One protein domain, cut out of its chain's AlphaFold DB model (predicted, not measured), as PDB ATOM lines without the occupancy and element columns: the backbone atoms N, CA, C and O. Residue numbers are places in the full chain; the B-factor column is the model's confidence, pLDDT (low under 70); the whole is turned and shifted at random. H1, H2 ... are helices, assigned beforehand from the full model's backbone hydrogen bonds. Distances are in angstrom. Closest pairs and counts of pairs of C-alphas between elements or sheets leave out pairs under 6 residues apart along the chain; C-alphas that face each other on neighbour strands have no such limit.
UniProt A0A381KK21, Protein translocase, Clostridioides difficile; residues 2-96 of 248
ATOM      1  N   GLN A   2      74.750-126.258 -37.644       74.75
ATOM      2  CA  GLN A   2      74.201-126.325 -39.024       74.75
ATOM      3  C   GLN A   2      72.746-125.822 -39.135       74.75
ATOM      4  O   GLN A   2      72.401-125.187 -40.125       74.75
ATOM      5  N   LYS A   3      71.904-126.065 -38.116       85.25
ATOM      6  CA  LYS A   3      70.500-125.615 -38.108       85.25
ATOM      7  C   LYS A   3      70.382-124.088 -38.022       85.25
ATOM      8  O   LYS A   3      69.668-123.496 -38.814       85.25
ATOM      9  N   THR A   4      71.136-123.452 -37.126       87.12
ATOM     10  CA  THR A   4      71.174-121.988 -36.965       87.12
ATOM     11  C   THR A   4      71.634-121.276 -38.227       87.12
ATOM     12  O   THR A   4      70.997-120.323 -38.650       87.12
ATOM     13  N   GLU A   5      72.709-121.759 -38.858       89.44
ATOM     14  CA  GLU A   5      73.228-121.175 -40.103       89.44
ATOM     15  C   GLU A   5      72.209-121.316 -41.250       89.44
ATOM     16  O   GLU A   5      72.045-120.393 -42.048       89.44
ATOM     17  N   LEU A   6      71.463-122.428 -41.301       92.56
ATOM     18  CA  LEU A   6      70.356-122.605 -42.244       92.56
ATOM     19  C   LEU A   6      69.194-121.641 -41.960       92.56
ATOM     20  O   LEU A   6      68.738-120.971 -42.882       92.56
ATOM     21  N   SER A   7      68.755-121.530 -40.704       93.81
ATOM     22  CA  SER A   7      67.691-120.609 -40.285       93.81
ATOM     23  C   SER A   7      68.045-119.149 -40.568       93.81
ATOM     24  O   SER A   7      67.218-118.404 -41.090       93.81
ATOM     25  N   GLN A   8      69.289-118.746 -40.288       93.19
ATOM     26  CA  GLN A   8      69.806-117.422 -40.634       93.19
ATOM     27  C   GLN A   8      69.758-117.193 -42.143       93.19
ATOM     28  O   GLN A   8      69.287-116.148 -42.579       93.19
ATOM     29  N   LYS A   9      70.180-118.177 -42.946       94.44
ATOM     30  CA  LYS A   9      70.112-118.077 -44.406       94.44
ATOM     31  C   LYS A   9      68.672-117.924 -44.904       94.44
ATOM     32  O   LYS A   9      68.413-117.031 -45.699       94.44
ATOM     33  N   GLN A  10      67.738-118.744 -44.419       95.31
ATOM     34  CA  GLN A  10      66.321-118.646 -44.790       95.31
ATOM     35  C   GLN A  10      65.735-117.273 -44.431       95.31
ATOM     36  O   GLN A  10      65.035-116.672 -45.245       95.31
ATOM     37  N   TYR A  11      66.056-116.761 -43.236       95.62
ATOM     38  CA  TYR A  11      65.680-115.410 -42.827       95.62
ATOM     39  C   TYR A  11      66.271-114.357 -43.769       95.62
ATOM     40  O   TYR A  11      65.531-113.515 -44.266       95.62
ATOM     41  N   THR A  12      67.575-114.409 -44.054       94.94
ATOM     42  CA  THR A  12      68.247-113.439 -44.931       94.94
ATOM     43  C   THR A  12      67.679-113.458 -46.348       94.94
ATOM     44  O   THR A  12      67.374-112.393 -46.879       94.94
ATOM     45  N   ASP A  13      67.469-114.639 -46.935       95.75
ATOM     46  CA  ASP A  13      66.925-114.784 -48.289       95.75
ATOM     47  C   ASP A  13      65.524-114.150 -48.398       95.75
ATOM     48  O   ASP A  13      65.214-113.464 -49.375       95.75
ATOM     49  N   LEU A  14      64.670-114.337 -47.384       96.31
ATOM     50  CA  LEU A  14      63.342-113.724 -47.342       96.31
ATOM     51  C   LEU A  14      63.397-112.226 -47.003       96.31
ATOM     52  O   LEU A  14      62.665-111.437 -47.603       96.31
ATOM     53  N   TYR A  15      64.278-111.814 -46.090       96.44
ATOM     54  CA  TYR A  15      64.474-110.407 -45.745       96.44
ATOM     55  C   TYR A  15      64.930-109.598 -46.960       96.44
ATOM     56  O   TYR A  15      64.441-108.492 -47.158       96.44
ATOM     57  N   SER A  16      65.789-110.147 -47.824       96.69
ATOM     58  CA  SER A  16      66.165-109.496 -49.085       96.69
ATOM     59  C   SER A  16      64.954-109.237 -49.988       96.69
ATOM     60  O   SER A  16      64.811-108.134 -50.507       96.69
ATOM     61  N   LYS A  17      64.022-110.195 -50.109       97.00
ATOM     62  CA  LYS A  17      62.775-109.993 -50.876       97.00
ATOM     63  C   LYS A  17      61.901-108.893 -50.269       97.00
ATOM     64  O   LYS A  17      61.332-108.086 -50.998       97.00
ATOM     65  N   LEU A  18      61.795-108.859 -48.939       97.12
ATOM     66  CA  LEU A  18      61.058-107.818 -48.215       97.12
ATOM     67  C   LEU A  18      61.719-106.447 -48.356       97.12
ATOM     68  O   LEU A  18      61.023-105.447 -48.502       97.12
ATOM     69  N   TYR A  19      63.049-106.401 -48.339       97.06
ATOM     70  CA  TYR A  19      63.807-105.184 -48.565       97.06
ATOM     71  C   TYR A  19      63.518-104.631 -49.962       97.06
ATOM     72  O   TYR A  19      63.103-103.479 -50.074       97.06
ATOM     73  N   ASP A  20      63.611-105.450 -51.009       97.44
ATOM     74  CA  ASP A  20      63.291-105.025 -52.377       97.44
ATOM     75  C   ASP A  20      61.826-104.585 -52.512       97.44
ATOM     76  O   ASP A  20      61.524-103.557 -53.122       97.44
ATOM     77  N   TYR A  21      60.903-105.320 -51.882       97.44
ATOM     78  CA  TYR A  21      59.496-104.939 -51.804       97.44
ATOM     79  C   TYR A  21      59.308-103.572 -51.136       97.44
ATOM     80  O   TYR A  21      58.581-102.736 -51.669       97.44
ATOM     81  N   SER A  22      60.022-103.299 -50.038       96.94
ATOM     82  CA  SER A  22      59.949-102.030 -49.298       96.94
ATOM     83  C   SER A  22      60.422-100.811 -50.092       96.94
ATOM     84  O   SER A  22      60.123 -99.675 -49.725       96.94
ATOM     85  N   ARG A  23      61.179-101.034 -51.172       96.81
ATOM     86  CA  ARG A  23      61.757 -99.987 -52.026       96.81
ATOM     87  C   ARG A  23      60.951 -99.713 -53.290       96.81
ATOM     88  O   ARG A  23      61.345 -98.862 -54.084       96.81
ATOM     89  N   GLN A  24      59.823-100.393 -53.479       97.62
ATOM     90  CA  GLN A  24      58.925-100.110 -54.593       97.62
ATOM     91  C   GLN A  24      58.352 -98.691 -54.492       97.62
ATOM     92  O   GLN A  24      58.040 -98.208 -53.404       97.62
ATOM     93  N   ASP A  25      58.145 -98.041 -55.642       97.69
ATOM     94  CA  ASP A  25      57.698 -96.642 -55.719       97.69
ATOM     95  C   ASP A  25      56.413 -96.361 -54.925       97.69
ATOM     96  O   ASP A  25      56.271 -95.281 -54.352       97.69
ATOM     97  N   LYS A  26      55.511 -97.348 -54.832       96.12
ATOM     98  CA  LYS A  26      54.261 -97.248 -54.063       96.12
ATOM     99  C   LYS A  26      54.461 -97.023 -52.557       96.12
ATOM    100  O   LYS A  26      53.526 -96.587 -51.902       96.12
ATOM    101  N   PHE A  27      55.651 -97.296 -52.014       97.62
ATOM    102  CA  PHE A  27      55.964 -97.139 -50.589       97.62
ATOM    103  C   PHE A  27      56.841 -95.928 -50.273       97.62
ATOM    104  O   PHE A  27      57.251 -95.764 -49.128       97.62
ATOM    105  N   LYS A  28      57.137 -95.059 -51.248       97.25
ATOM    106  CA  LYS A  28      57.973 -93.871 -51.007       97.25
ATOM    107  C   LYS A  28      57.417 -92.983 -49.897       97.25
ATOM    108  O   LYS A  28      58.162 -92.591 -49.009       97.25
ATOM    109  N   GLU A  29      56.114 -92.714 -49.922       97.50
ATOM    110  CA  GLU A  29      55.466 -91.884 -48.903       97.50
ATOM    111  C   GLU A  29      55.480 -92.551 -47.519       97.50
ATOM    112  O   GLU A  29      55.755 -91.896 -46.518       97.50
ATOM    113  N   GLU A  30      55.260 -93.867 -47.464       97.31
ATOM    114  CA  GLU A  30      55.355 -94.640 -46.220       97.31
ATOM    115  C   GLU A  30      56.776 -94.639 -45.649       97.31
ATOM    116  O   GLU A  30      56.957 -94.534 -44.440       97.31
ATOM    117  N   CYS A  31      57.793 -94.697 -46.512       97.31
ATOM    118  CA  CYS A  31      59.190 -94.605 -46.102       97.31
ATOM    119  C   CYS A  31      59.493 -93.251 -45.447       97.31
ATOM    120  O   CYS A  31      60.108 -93.225 -44.385       97.31
ATOM    121  N   GLU A  32      59.032 -92.135 -46.022       96.50
ATOM    122  CA  GLU A  32      59.240 -90.808 -45.423       96.50
ATOM    123  C   GLU A  32      58.507 -90.663 -44.081       96.50
ATOM    124  O   GLU A  32      59.126 -90.265 -43.093       96.50
ATOM    125  N   LYS A  33      57.246 -91.110 -43.985       96.06
ATOM    126  CA  LYS A  33      56.504 -91.149 -42.708       96.06
ATOM    127  C   LYS A  33      57.228 -91.989 -41.656       96.06
ATOM    128  O   LYS A  33      57.353 -91.585 -40.501       96.06
ATOM    129  N   ALA A  34      57.753 -93.146 -42.053       96.19
ATOM    130  CA  ALA A  34      58.524 -93.999 -41.163       96.19
ATOM    131  C   ALA A  34      59.804 -93.304 -40.675       96.19
ATOM    132  O   ALA A  34      60.146 -93.445 -39.503       96.19
ATOM    133  N   LYS A  35      60.513 -92.552 -41.532       95.88
ATOM    134  CA  LYS A  35      61.717 -91.796 -41.137       95.88
ATOM    135  C   LYS A  35      61.389 -90.727 -40.100       95.88
ATOM    136  O   LYS A  35      62.117 -90.618 -39.117       95.88
ATOM    137  N   GLU A  36      60.301 -89.983 -40.300       93.38
ATOM    138  CA  GLU A  36      59.833 -88.955 -39.361       93.38
ATOM    139  C   GLU A  36      59.505 -89.536 -37.981       93.38
ATOM    140  O   GLU A  36      59.782 -88.907 -36.962       93.38
ATOM    141  N   MET A  37      58.944 -90.747 -37.937       92.25
ATOM    142  CA  MET A  37      58.628 -91.434 -36.682       92.25
ATOM    143  C   MET A  37      59.846 -92.097 -36.030       92.25
ATOM    144  O   MET A  37      59.928 -92.166 -34.802       92.25
ATOM    145  N   PHE A  38      60.757 -92.639 -36.840       95.06
ATOM    146  CA  PHE A  38      61.883 -93.433 -36.365       95.06
ATOM    147  C   PHE A  38      63.040 -92.566 -35.873       95.06
ATOM    148  O   PHE A  38      63.540 -92.795 -34.770       95.06
ATOM    149  N   TYR A  39      63.492 -91.601 -36.676       95.44
ATOM    150  CA  TYR A  39      64.663 -90.794 -36.344       95.44
ATOM    151  C   TYR A  39      64.297 -89.693 -35.357       95.44
ATOM    152  O   TYR A  39      63.423 -88.870 -35.613       95.44
ATOM    153  N   ILE A  40      65.008 -89.647 -34.229       93.19
ATOM    154  CA  ILE A  40      64.753 -88.642 -33.188       93.19
ATOM    155  C   ILE A  40      65.119 -87.229 -33.660       93.19
ATOM    156  O   ILE A  40      64.493 -86.258 -33.238       93.19
ATOM    157  N   MET A  41      66.131 -87.096 -34.521       89.81
ATOM    158  CA  MET A  41      66.596 -85.804 -35.011       89.81
ATOM    159  C   MET A  41      66.779 -85.796 -36.527       89.81
ATOM    160  O   MET A  41      67.141 -86.795 -37.143       89.81
ATOM    161  N   GLN A  42      66.578 -84.628 -37.134       87.06
ATOM    162  CA  GLN A  42      66.788 -84.420 -38.567       87.06
ATOM    163  C   GLN A  42      68.260 -84.090 -38.834       87.06
ATOM    164  O   GLN A  42      68.639 -82.930 -38.999       87.06
ATOM    165  N   ASN A  43      69.110 -85.117 -38.785       91.31
ATOM    166  CA  ASN A  43      70.535 -85.015 -39.083       91.31
ATOM    167  C   ASN A  43      71.002 -86.265 -39.834       91.31
ATOM    168  O   ASN A  43      71.152 -87.323 -39.229       91.31
ATOM    169  N   ASP A  44      71.279 -86.123 -41.129       90.12
ATOM    170  CA  ASP A  44      71.633 -87.246 -42.005       90.12
ATOM    171  C   ASP A  44      72.857 -88.027 -41.507       90.12
ATOM    172  O   ASP A  44      72.817 -89.251 -41.435       90.12
ATOM    173  N   SER A  45      73.909 -87.337 -41.053       90.12
ATOM    174  CA  SER A  45      75.135 -87.988 -40.568       90.12
ATOM    175  C   SER A  45      74.915 -88.812 -39.294       90.12
ATOM    176  O   SER A  45      75.588 -89.821 -39.076       90.12
ATOM    177  N   VAL A  46      73.982 -88.391 -38.436       90.56
ATOM    178  CA  VAL A  46      73.570 -89.182 -37.268       90.56
ATOM    179  C   VAL A  46      72.674 -90.336 -37.718       90.56
ATOM    180  O   VAL A  46      72.896 -91.476 -37.315       90.56
ATOM    181  N   ASN A  47      71.708 -90.060 -38.592       92.56
ATOM    182  CA  ASN A  47      70.696 -91.012 -39.041       92.56
ATOM    183  C   ASN A  47      71.290 -92.198 -39.819       92.56
ATOM    184  O   ASN A  47      70.858 -93.331 -39.615       92.56
ATOM    185  N   GLU A  48      72.342 -91.981 -40.615       93.12
ATOM    186  CA  GLU A  48      73.083 -93.040 -41.319       93.12
ATOM    187  C   GLU A  48      73.566 -94.161 -40.379       93.12
ATOM    188  O   GLU A  48      73.566 -95.335 -40.749       93.12
ATOM    189  N   LYS A  49      73.897 -93.843 -39.118       92.56
ATOM    190  CA  LYS A  49      74.338 -94.841 -38.122       92.56
ATOM    191  C   LYS A  49      73.245 -95.846 -37.760       92.56
ATOM    192  O   LYS A  49      73.548 -96.932 -37.265       92.56
ATOM    193  N   PHE A  50      71.982 -95.493 -37.993       94.62
ATOM    194  CA  PHE A  50      70.815 -96.284 -37.617       94.62
ATOM    195  C   PHE A  50      70.074 -96.870 -38.820       94.62
ATOM    196  O   PHE A  50      69.038 -97.502 -38.624       94.62
ATOM    197  N   GLU A  51      70.601 -96.737 -40.043       93.94
ATOM    198  CA  GLU A  51      69.925 -97.177 -41.271       93.94
ATOM    199  C   GLU A  51      69.497 -98.655 -41.210       93.94
ATOM    200  O   GLU A  51      68.382 -99.015 -41.586       93.94
ATOM    201  N   ARG A  52      70.350 -99.529 -40.660       93.19
ATOM    202  CA  ARG A  52      70.022-100.953 -40.489       93.19
ATOM    203  C   ARG A  52      68.810-101.172 -39.574       93.19
ATOM    204  O   ARG A  52      67.952-102.006 -39.868       93.19
ATOM    205  N   PHE A  53      68.729-100.428 -38.473       94.69
ATOM    206  CA  PHE A  53      67.590-100.501 -37.557       94.69
ATOM    207  C   PHE A  53      66.342 -99.888 -38.184       94.69
ATOM    208  O   PHE A  53      65.270-100.470 -38.068       94.69
ATOM    209  N   PHE A  54      66.496 -98.783 -38.917       96.25
ATOM    210  CA  PHE A  54      65.410 -98.167 -39.670       96.25
ATOM    211  C   PHE A  54      64.811 -99.139 -40.691       96.25
ATOM    212  O   PHE A  54      63.596 -99.260 -40.776       96.25
ATOM    213  N   ASN A  55      65.638 -99.889 -41.423       95.69
ATOM    214  CA  ASN A  55      65.150-100.877 -42.387       95.69
ATOM    215  C   ASN A  55      64.342-101.987 -41.707       95.69
ATOM    216  O   ASN A  55      63.302-102.401 -42.216       95.69
ATOM    217  N   THR A  56      64.784-102.433 -40.531       94.50
ATOM    218  CA  THR A  56      64.039-103.412 -39.725       94.50
ATOM    219  C   THR A  56      62.711-102.830 -39.248       94.50
ATOM    220  O   THR A  56      61.675-103.465 -39.437       94.50
ATOM    221  N   TYR A  57      62.728-101.603 -38.719       95.75
ATOM    222  CA  TYR A  57      61.535-100.875 -38.297       95.75
ATOM    223  C   TYR A  57      60.534-100.697 -39.444       95.75
ATOM    224  O   TYR A  57      59.375-101.071 -39.309       95.75
ATOM    225  N   LEU A  58      60.976-100.199 -40.601       96.69
ATOM    226  CA  LEU A  58      60.124 -99.988 -41.771       96.69
ATOM    227  C   LEU A  58      59.437-101.286 -42.218       96.69
ATOM    228  O   LEU A  58      58.255-101.281 -42.552       96.69
ATOM    229  N   ILE A  59      60.175-102.398 -42.225       95.50
ATOM    230  CA  ILE A  59      59.667-103.676 -42.727       95.50
ATOM    231  C   ILE A  59      58.742-104.362 -41.709       95.50
ATOM    232  O   ILE A  59      57.712-104.920 -42.100       95.50
ATOM    233  N   GLN A  60      59.108-104.367 -40.424       93.88
ATOM    234  CA  GLN A  60      58.453-105.201 -39.407       93.88
ATOM    235  C   GLN A  60      57.509-104.432 -38.477       93.88
ATOM    236  O   GLN A  60      56.551-105.027 -37.996       93.88
ATOM    237  N   ASP A  61      57.751-103.139 -38.247       94.06
ATOM    238  CA  ASP A  61      57.143-102.388 -37.139       94.06
ATOM    239  C   ASP A  61      56.312-101.174 -37.598       94.06
ATOM    240  O   ASP A  61      55.359-100.788 -36.923       94.06
ATOM    241  N   HIS A  62      56.648-100.558 -38.738       94.75
ATOM    242  CA  HIS A  62      55.934 -99.386 -39.251       94.75
ATOM    243  C   HIS A  62      54.535 -99.768 -39.740       94.75
ATOM    244  O   HIS A  62      54.368-100.480 -40.734       94.75
ATOM    245  N   ILE A  63      53.516 -99.274 -39.038       93.06
ATOM    246  CA  ILE A  63      52.114 -99.450 -39.414       93.06
ATOM    247  C   ILE A  63      51.777 -98.411 -40.485       93.06
ATOM    248  O   ILE A  63      51.610 -97.229 -40.183       93.06
ATOM    249  N   MET A  64      51.634 -98.874 -41.723       93.56
ATOM    250  CA  MET A  64      51.272 -98.046 -42.873       93.56
ATOM    251  C   MET A  64      49.833 -97.517 -42.767       93.56
ATOM    252  O   MET A  64      49.032 -97.971 -41.938       93.56
ATOM    253  N   GLU A  65      49.445 -96.595 -43.651       92.38
ATOM    254  CA  GLU A  65      48.101 -95.998 -43.653       92.38
ATOM    255  C   GLU A  65      46.973 -97.028 -43.749       92.38
ATOM    256  O   GLU A  65      45.939 -96.902 -43.086       92.38
ATOM    257  N   ASN A  66      47.206 -98.098 -44.510       89.31
ATOM    258  CA  ASN A  66      46.288 -99.227 -44.662       89.31
ATOM    259  C   ASN A  66      46.189-100.131 -43.413       89.31
ATOM    260  O   ASN A  66      45.528-101.169 -43.469       89.31
ATOM    261  N   LYS A  67      46.826 -99.739 -42.301       91.62
ATOM    262  CA  LYS A  67      46.860-100.432 -41.003       91.62
ATOM    263  C   LYS A  67      47.597-101.772 -41.023       91.62
ATOM    264  O   LYS A  67      47.312-102.641 -40.201       91.62
ATOM    265  N   LYS A  68      48.556-101.936 -41.937       92.38
ATOM    266  CA  LYS A  68      49.398-103.133 -42.058       92.38
ATOM    267  C   LYS A  68      50.872-102.756 -41.993       92.38
ATOM    268  O   LYS A  68      51.257-101.667 -42.401       92.38
ATOM    269  N   VAL A  69      51.692-103.688 -41.525       93.81
ATOM    270  CA  VAL A  69      53.151-103.628 -41.693       93.81
ATOM    271  C   VAL A  69      53.547-104.266 -43.029       93.81
ATOM    272  O   VAL A  69      52.763-105.023 -43.619       93.81
ATOM    273  N   MET A  70      54.758-103.998 -43.524       95.25
ATOM    274  CA  MET A  70      55.179-104.491 -44.843       95.25
ATOM    275  C   MET A  70      55.228-106.014 -44.940       95.25
ATOM    276  O   MET A  70      54.874-106.553 -45.985       95.25
ATOM    277  N   THR A  71      55.604-106.721 -43.871       94.19
ATOM    278  CA  THR A  71      55.581-108.197 -43.850       94.19
ATOM    279  C   THR A  71      54.187-108.759 -44.144       94.19
ATOM    280  O   THR A  71      54.063-109.735 -44.887       94.19
ATOM    281  N   VAL A  72      53.131-108.117 -43.631       93.44
ATOM    282  CA  VAL A  72      51.734-108.498 -43.885       93.44
ATOM    283  C   VAL A  72      51.323-108.143 -45.313       93.44
ATOM    284  O   VAL A  72      50.762-108.989 -46.004       93.44
ATOM    285  N   GLY A  73      51.642-106.934 -45.788       95.19
ATOM    286  CA  GLY A  73      51.350-106.533 -47.172       95.19
ATOM    287  C   GLY A  73      52.018-107.452 -48.202       95.19
ATOM    288  O   GLY A  73      51.379-107.912 -49.148       95.19
ATOM    289  N   PHE A  74      53.282-107.811 -47.965       96.88
ATOM    290  CA  PHE A  74      54.025-108.739 -48.809       96.88
ATOM    291  C   PHE A  74      53.385-110.132 -48.841       96.88
ATOM    292  O   PHE A  74      53.242-110.709 -49.922       96.88
ATOM    293  N   LEU A  75      52.982-110.656 -47.675       95.12
ATOM    294  CA  LEU A  75      52.300-111.945 -47.557       95.12
ATOM    295  C   LEU A  75      50.984-111.965 -48.344       95.12
ATOM    296  O   LEU A  75      50.696-112.948 -49.021       95.12
ATOM    297  N   GLU A  76      50.188-110.900 -48.269       93.69
ATOM    298  CA  GLU A  76      48.904-110.819 -48.973       93.69
ATOM    299  C   GLU A  76      49.071-110.741 -50.493       93.69
ATOM    300  O   GLU A  76      48.347-111.411 -51.226       93.69
ATOM    301  N   GLU A  77      50.040-109.961 -50.976       94.81
ATOM    302  CA  GLU A  77      50.273-109.787 -52.413       94.81
ATOM    303  C   GLU A  77      50.945-111.002 -53.070       94.81
ATOM    304  O   GLU A  77      50.736-111.253 -54.256       94.81
ATOM    305  N   ASN A  78      51.749-111.760 -52.317       93.25
ATOM    306  CA  ASN A  78      52.581-112.839 -52.860       93.25
ATOM    307  C   ASN A  78      52.218-114.229 -52.329       93.25
ATOM    308  O   ASN A  78      52.868-115.200 -52.708       93.25
ATOM    309  N   GLY A  79      51.202-114.356 -51.471       83.00
ATOM    310  CA  GLY A  79      50.932-115.565 -50.685       83.00
ATOM    311  C   GLY A  79      50.818-116.865 -51.484       83.00
ATOM    312  O   GLY A  79      51.231-117.913 -50.998       83.00
ATOM    313  N   THR A  80      50.328-116.815 -52.725       87.94
ATOM    314  CA  THR A  80      50.232-117.990 -53.614       87.94
ATOM    315  C   THR A  80      51.579-118.466 -54.162       87.94
ATOM    316  O   THR A  80      51.685-119.613 -54.589       87.94
ATOM    317  N   ASN A  81      52.599-117.605 -54.149       92.44
ATOM    318  CA  ASN A  81      53.949-117.873 -54.650       92.44
ATOM    319  C   ASN A  81      54.951-118.176 -53.525       92.44
ATOM    320  O   ASN A  81      56.119-118.443 -53.808       92.44
ATOM    321  N   LEU A  82      54.517-118.111 -52.263       94.25
ATOM    322  CA  LEU A  82      55.357-118.372 -51.099       94.25
ATOM    323  C   LEU A  82      55.259-119.836 -50.675       94.25
ATOM    324  O   LEU A  82      54.187-120.441 -50.642       94.25
ATOM    325  N   SER A  83      56.397-120.401 -50.297       95.00
ATOM    326  CA  SER A  83      56.448-121.696 -49.629       95.00
ATOM    327  C   SER A  83      55.851-121.618 -48.217       95.00
ATOM    328  O   SER A  83      55.805-120.559 -47.590       95.00
ATOM    329  N   GLN A  84      55.443-122.765 -47.663       93.12
ATOM    330  CA  GLN A  84      54.962-122.833 -46.275       93.12
ATOM    331  C   GLN A  84      56.012-122.346 -45.265       93.12
ATOM    332  O   GLN A  84      55.657-121.704 -44.278       93.12
ATOM    333  N   SER A  85      57.293-122.615 -45.540       93.38
ATOM    334  CA  SER A  85      58.416-122.140 -44.727       93.38
ATOM    335  C   SER A  85      58.487-120.609 -44.736       93.38
ATOM    336  O   SER A  85      58.457-119.993 -43.676       93.38
ATOM    337  N   GLU A  86      58.436-119.969 -45.911       95.88
ATOM    338  CA  GLU A  86      58.428-118.500 -46.015       95.88
ATOM    339  C   GLU A  86      57.229-117.874 -45.297       95.88
ATOM    340  O   GLU A  86      57.391-116.895 -44.572       95.88
ATOM    341  N   VAL A  87      56.036-118.460 -45.428       95.31
ATOM    342  CA  VAL A  87      54.846-117.994 -44.696       95.31
ATOM    343  C   VAL A  87      55.053-118.091 -43.180       95.31
ATOM    344  O   VAL A  87      54.669-117.177 -42.449       95.31
ATOM    345  N   SER A  88      55.667-119.172 -42.691       94.56
ATOM    346  CA  SER A  88      55.983-119.336 -41.267       94.56
ATOM    347  C   SER A  88      56.998-118.300 -40.779       94.56
ATOM    348  O   SER A  88      56.838-117.747 -39.689       94.56
ATOM    349  N   ILE A  89      58.016-117.997 -41.587       95.94
ATOM    350  CA  ILE A  89      59.026-116.985 -41.264       95.94
ATOM    351  C   ILE A  89      58.389-115.594 -41.216       95.94
ATOM    352  O   ILE A  89      58.596-114.878 -40.242       95.94
ATOM    353  N   LEU A  90      57.555-115.226 -42.195       95.94
ATOM    354  CA  LEU A  90      56.857-113.932 -42.210       95.94
ATOM    355  C   LEU A  90      55.985-113.724 -40.968       95.94
ATOM    356  O   LEU A  90      56.004-112.645 -40.377       95.94
ATOM    357  N   LYS A  91      55.260-114.765 -40.538       93.50
ATOM    358  CA  LYS A  91      54.491-114.731 -39.284       93.50
ATOM    359  C   LYS A  91      55.397-114.524 -38.076       93.50
ATOM    360  O   LYS A  91      55.099-113.693 -37.227       93.50
ATOM    361  N   SER A  92      56.522-115.230 -38.030       95.31
ATOM    362  CA  SER A  92      57.479-115.125 -36.924       95.31
ATOM    363  C   SER A  92      58.156-113.754 -36.875       95.31
ATOM    364  O   SER A  92      58.375-113.225 -35.793       95.31
ATOM    365  N   MET A  93      58.426-113.135 -38.030       94.88
ATOM    366  CA  MET A  93      58.899-111.751 -38.113       94.88
ATOM    367  C   MET A  93      57.851-110.775 -37.569       94.88
ATOM    368  O   MET A  93      58.192-109.935 -36.743       94.88
ATOM    369  N   PHE A  94      56.585-110.913 -37.976       90.88
ATOM    370  CA  PHE A  94      55.482-110.075 -37.483       90.88
ATOM    371  C   PHE A  94      55.253-110.212 -35.969       90.88
ATOM    372  O   PHE A  94      54.977-109.231 -35.291       90.88
ATOM    373  N   GLU A  95      55.372-111.424 -35.430       91.50
ATOM    374  CA  GLU A  95      55.192-111.678 -33.998       91.50
ATOM    375  C   GLU A  95      56.438-111.394 -33.150       91.50
ATOM    376  O   GLU A  95      56.369-111.464 -31.917       91.50
ATOM    377  N   SER A  96      57.574-111.124 -33.794       94.12
ATOM    378  CA  SER A  96      58.796-110.740 -33.100       94.12
ATOM    379  C   SER A  96      58.712-109.296 -32.623       94.12
ATOM    380  O   SER A  96      58.026-108.454 -33.198       94.12
TER     381      SER A  96
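This is residues 2 to 96 of the 248 residues of the protein "Protein translocase" of Clostridioides difficile (UniProt A0A381KK21). The model has two lobes made of helices, one holding H1 and the helical hairpin H4 and H5, set crosswise to H1, the other holding H2 and the kinked H3, which stand at a steep angle to each other. The lobes meet in the middle, where residues 18 to 22 of H1, 55 to 60 of H3 and 70 to 74 of H4 come together, and residues 40 to 46, in the turn from H2 into H3, stick out at one end. The printed part has 95 residues with five named helices, H1 to H5 in order along the chain, and no named strand; the class is all helix. It is compact, with a radius of gyration of the C-alphas of 14.2 A, and spans 40 by 32 by 22 A.

H1, residues 2 to 22, and H2, residues 25 to 38, meet only through their tight link. H3, residues 44 to 60, touches H2 with residues 54 to 58 alone, at a steep tilt of 65 degrees, opposite ways; the closest C-alphas, of Ala 34 and Leu 58, are 6.2 A apart. H3 touches H1 with residues 55 to 59 alone, about perpendicular at 76 degrees; the closest C-alphas, of Ser 22 and Ile 59, are 6.8 A apart. H4, residues 70 to 81, touches H1 about perpendicular at 78 degrees, with the C-alphas of Ser 22 and Met 70 closest at 7.0 A. H4 touches H3 with residues 70 to 71 alone, at a steep tilt of 47 degrees, the same way; the C-alphas of Ile 59 and Met 70 are closest at 5.0 A. H5, residues 84 to 95, forms a helical hairpin with H4, at a shallow tilt of 11 degrees, opposite ways, the C-alphas of Thr 71 and Leu 90 closest at 6.1 A. H5 and H1 only just touch, with 3 pairs of C-alphas within 8 A; the closest, of Leu 14 and Glu 86, are 7.0 A apart. H2 is apart from H4 and H5. Every O i to N i+4 pair is within hydrogen-bond range in H5, against 16 of 17 in H1, 8 of 10 in H2, 9 of 13 in H3 and 6 of 8 in H4.

H1 begins at C-alpha 2, (74.201, -126.325, -39.024), and is 30.0 A long from first to last C-alpha. H2 is 20.1 A long and H3 22.4 A, with a kink of 65 degrees near residue 51. H4 begins at C-alpha 70, (55.179, -104.491, -44.843); H4 and H5 are each 16.6 A long, and H5 ends at C-alpha 95, (55.192, -111.678, -33.998).

The two C-alphas farthest apart, of Gln 2 and Gln 42, are 42.6 A apart. The printed part has no cut; the links H1 to H2, H2 to H3 and H4 to H5 are tight, and H3 to H4 is short. The mean pLDDT of the printed part is 93.9, and no printed residue is under 70.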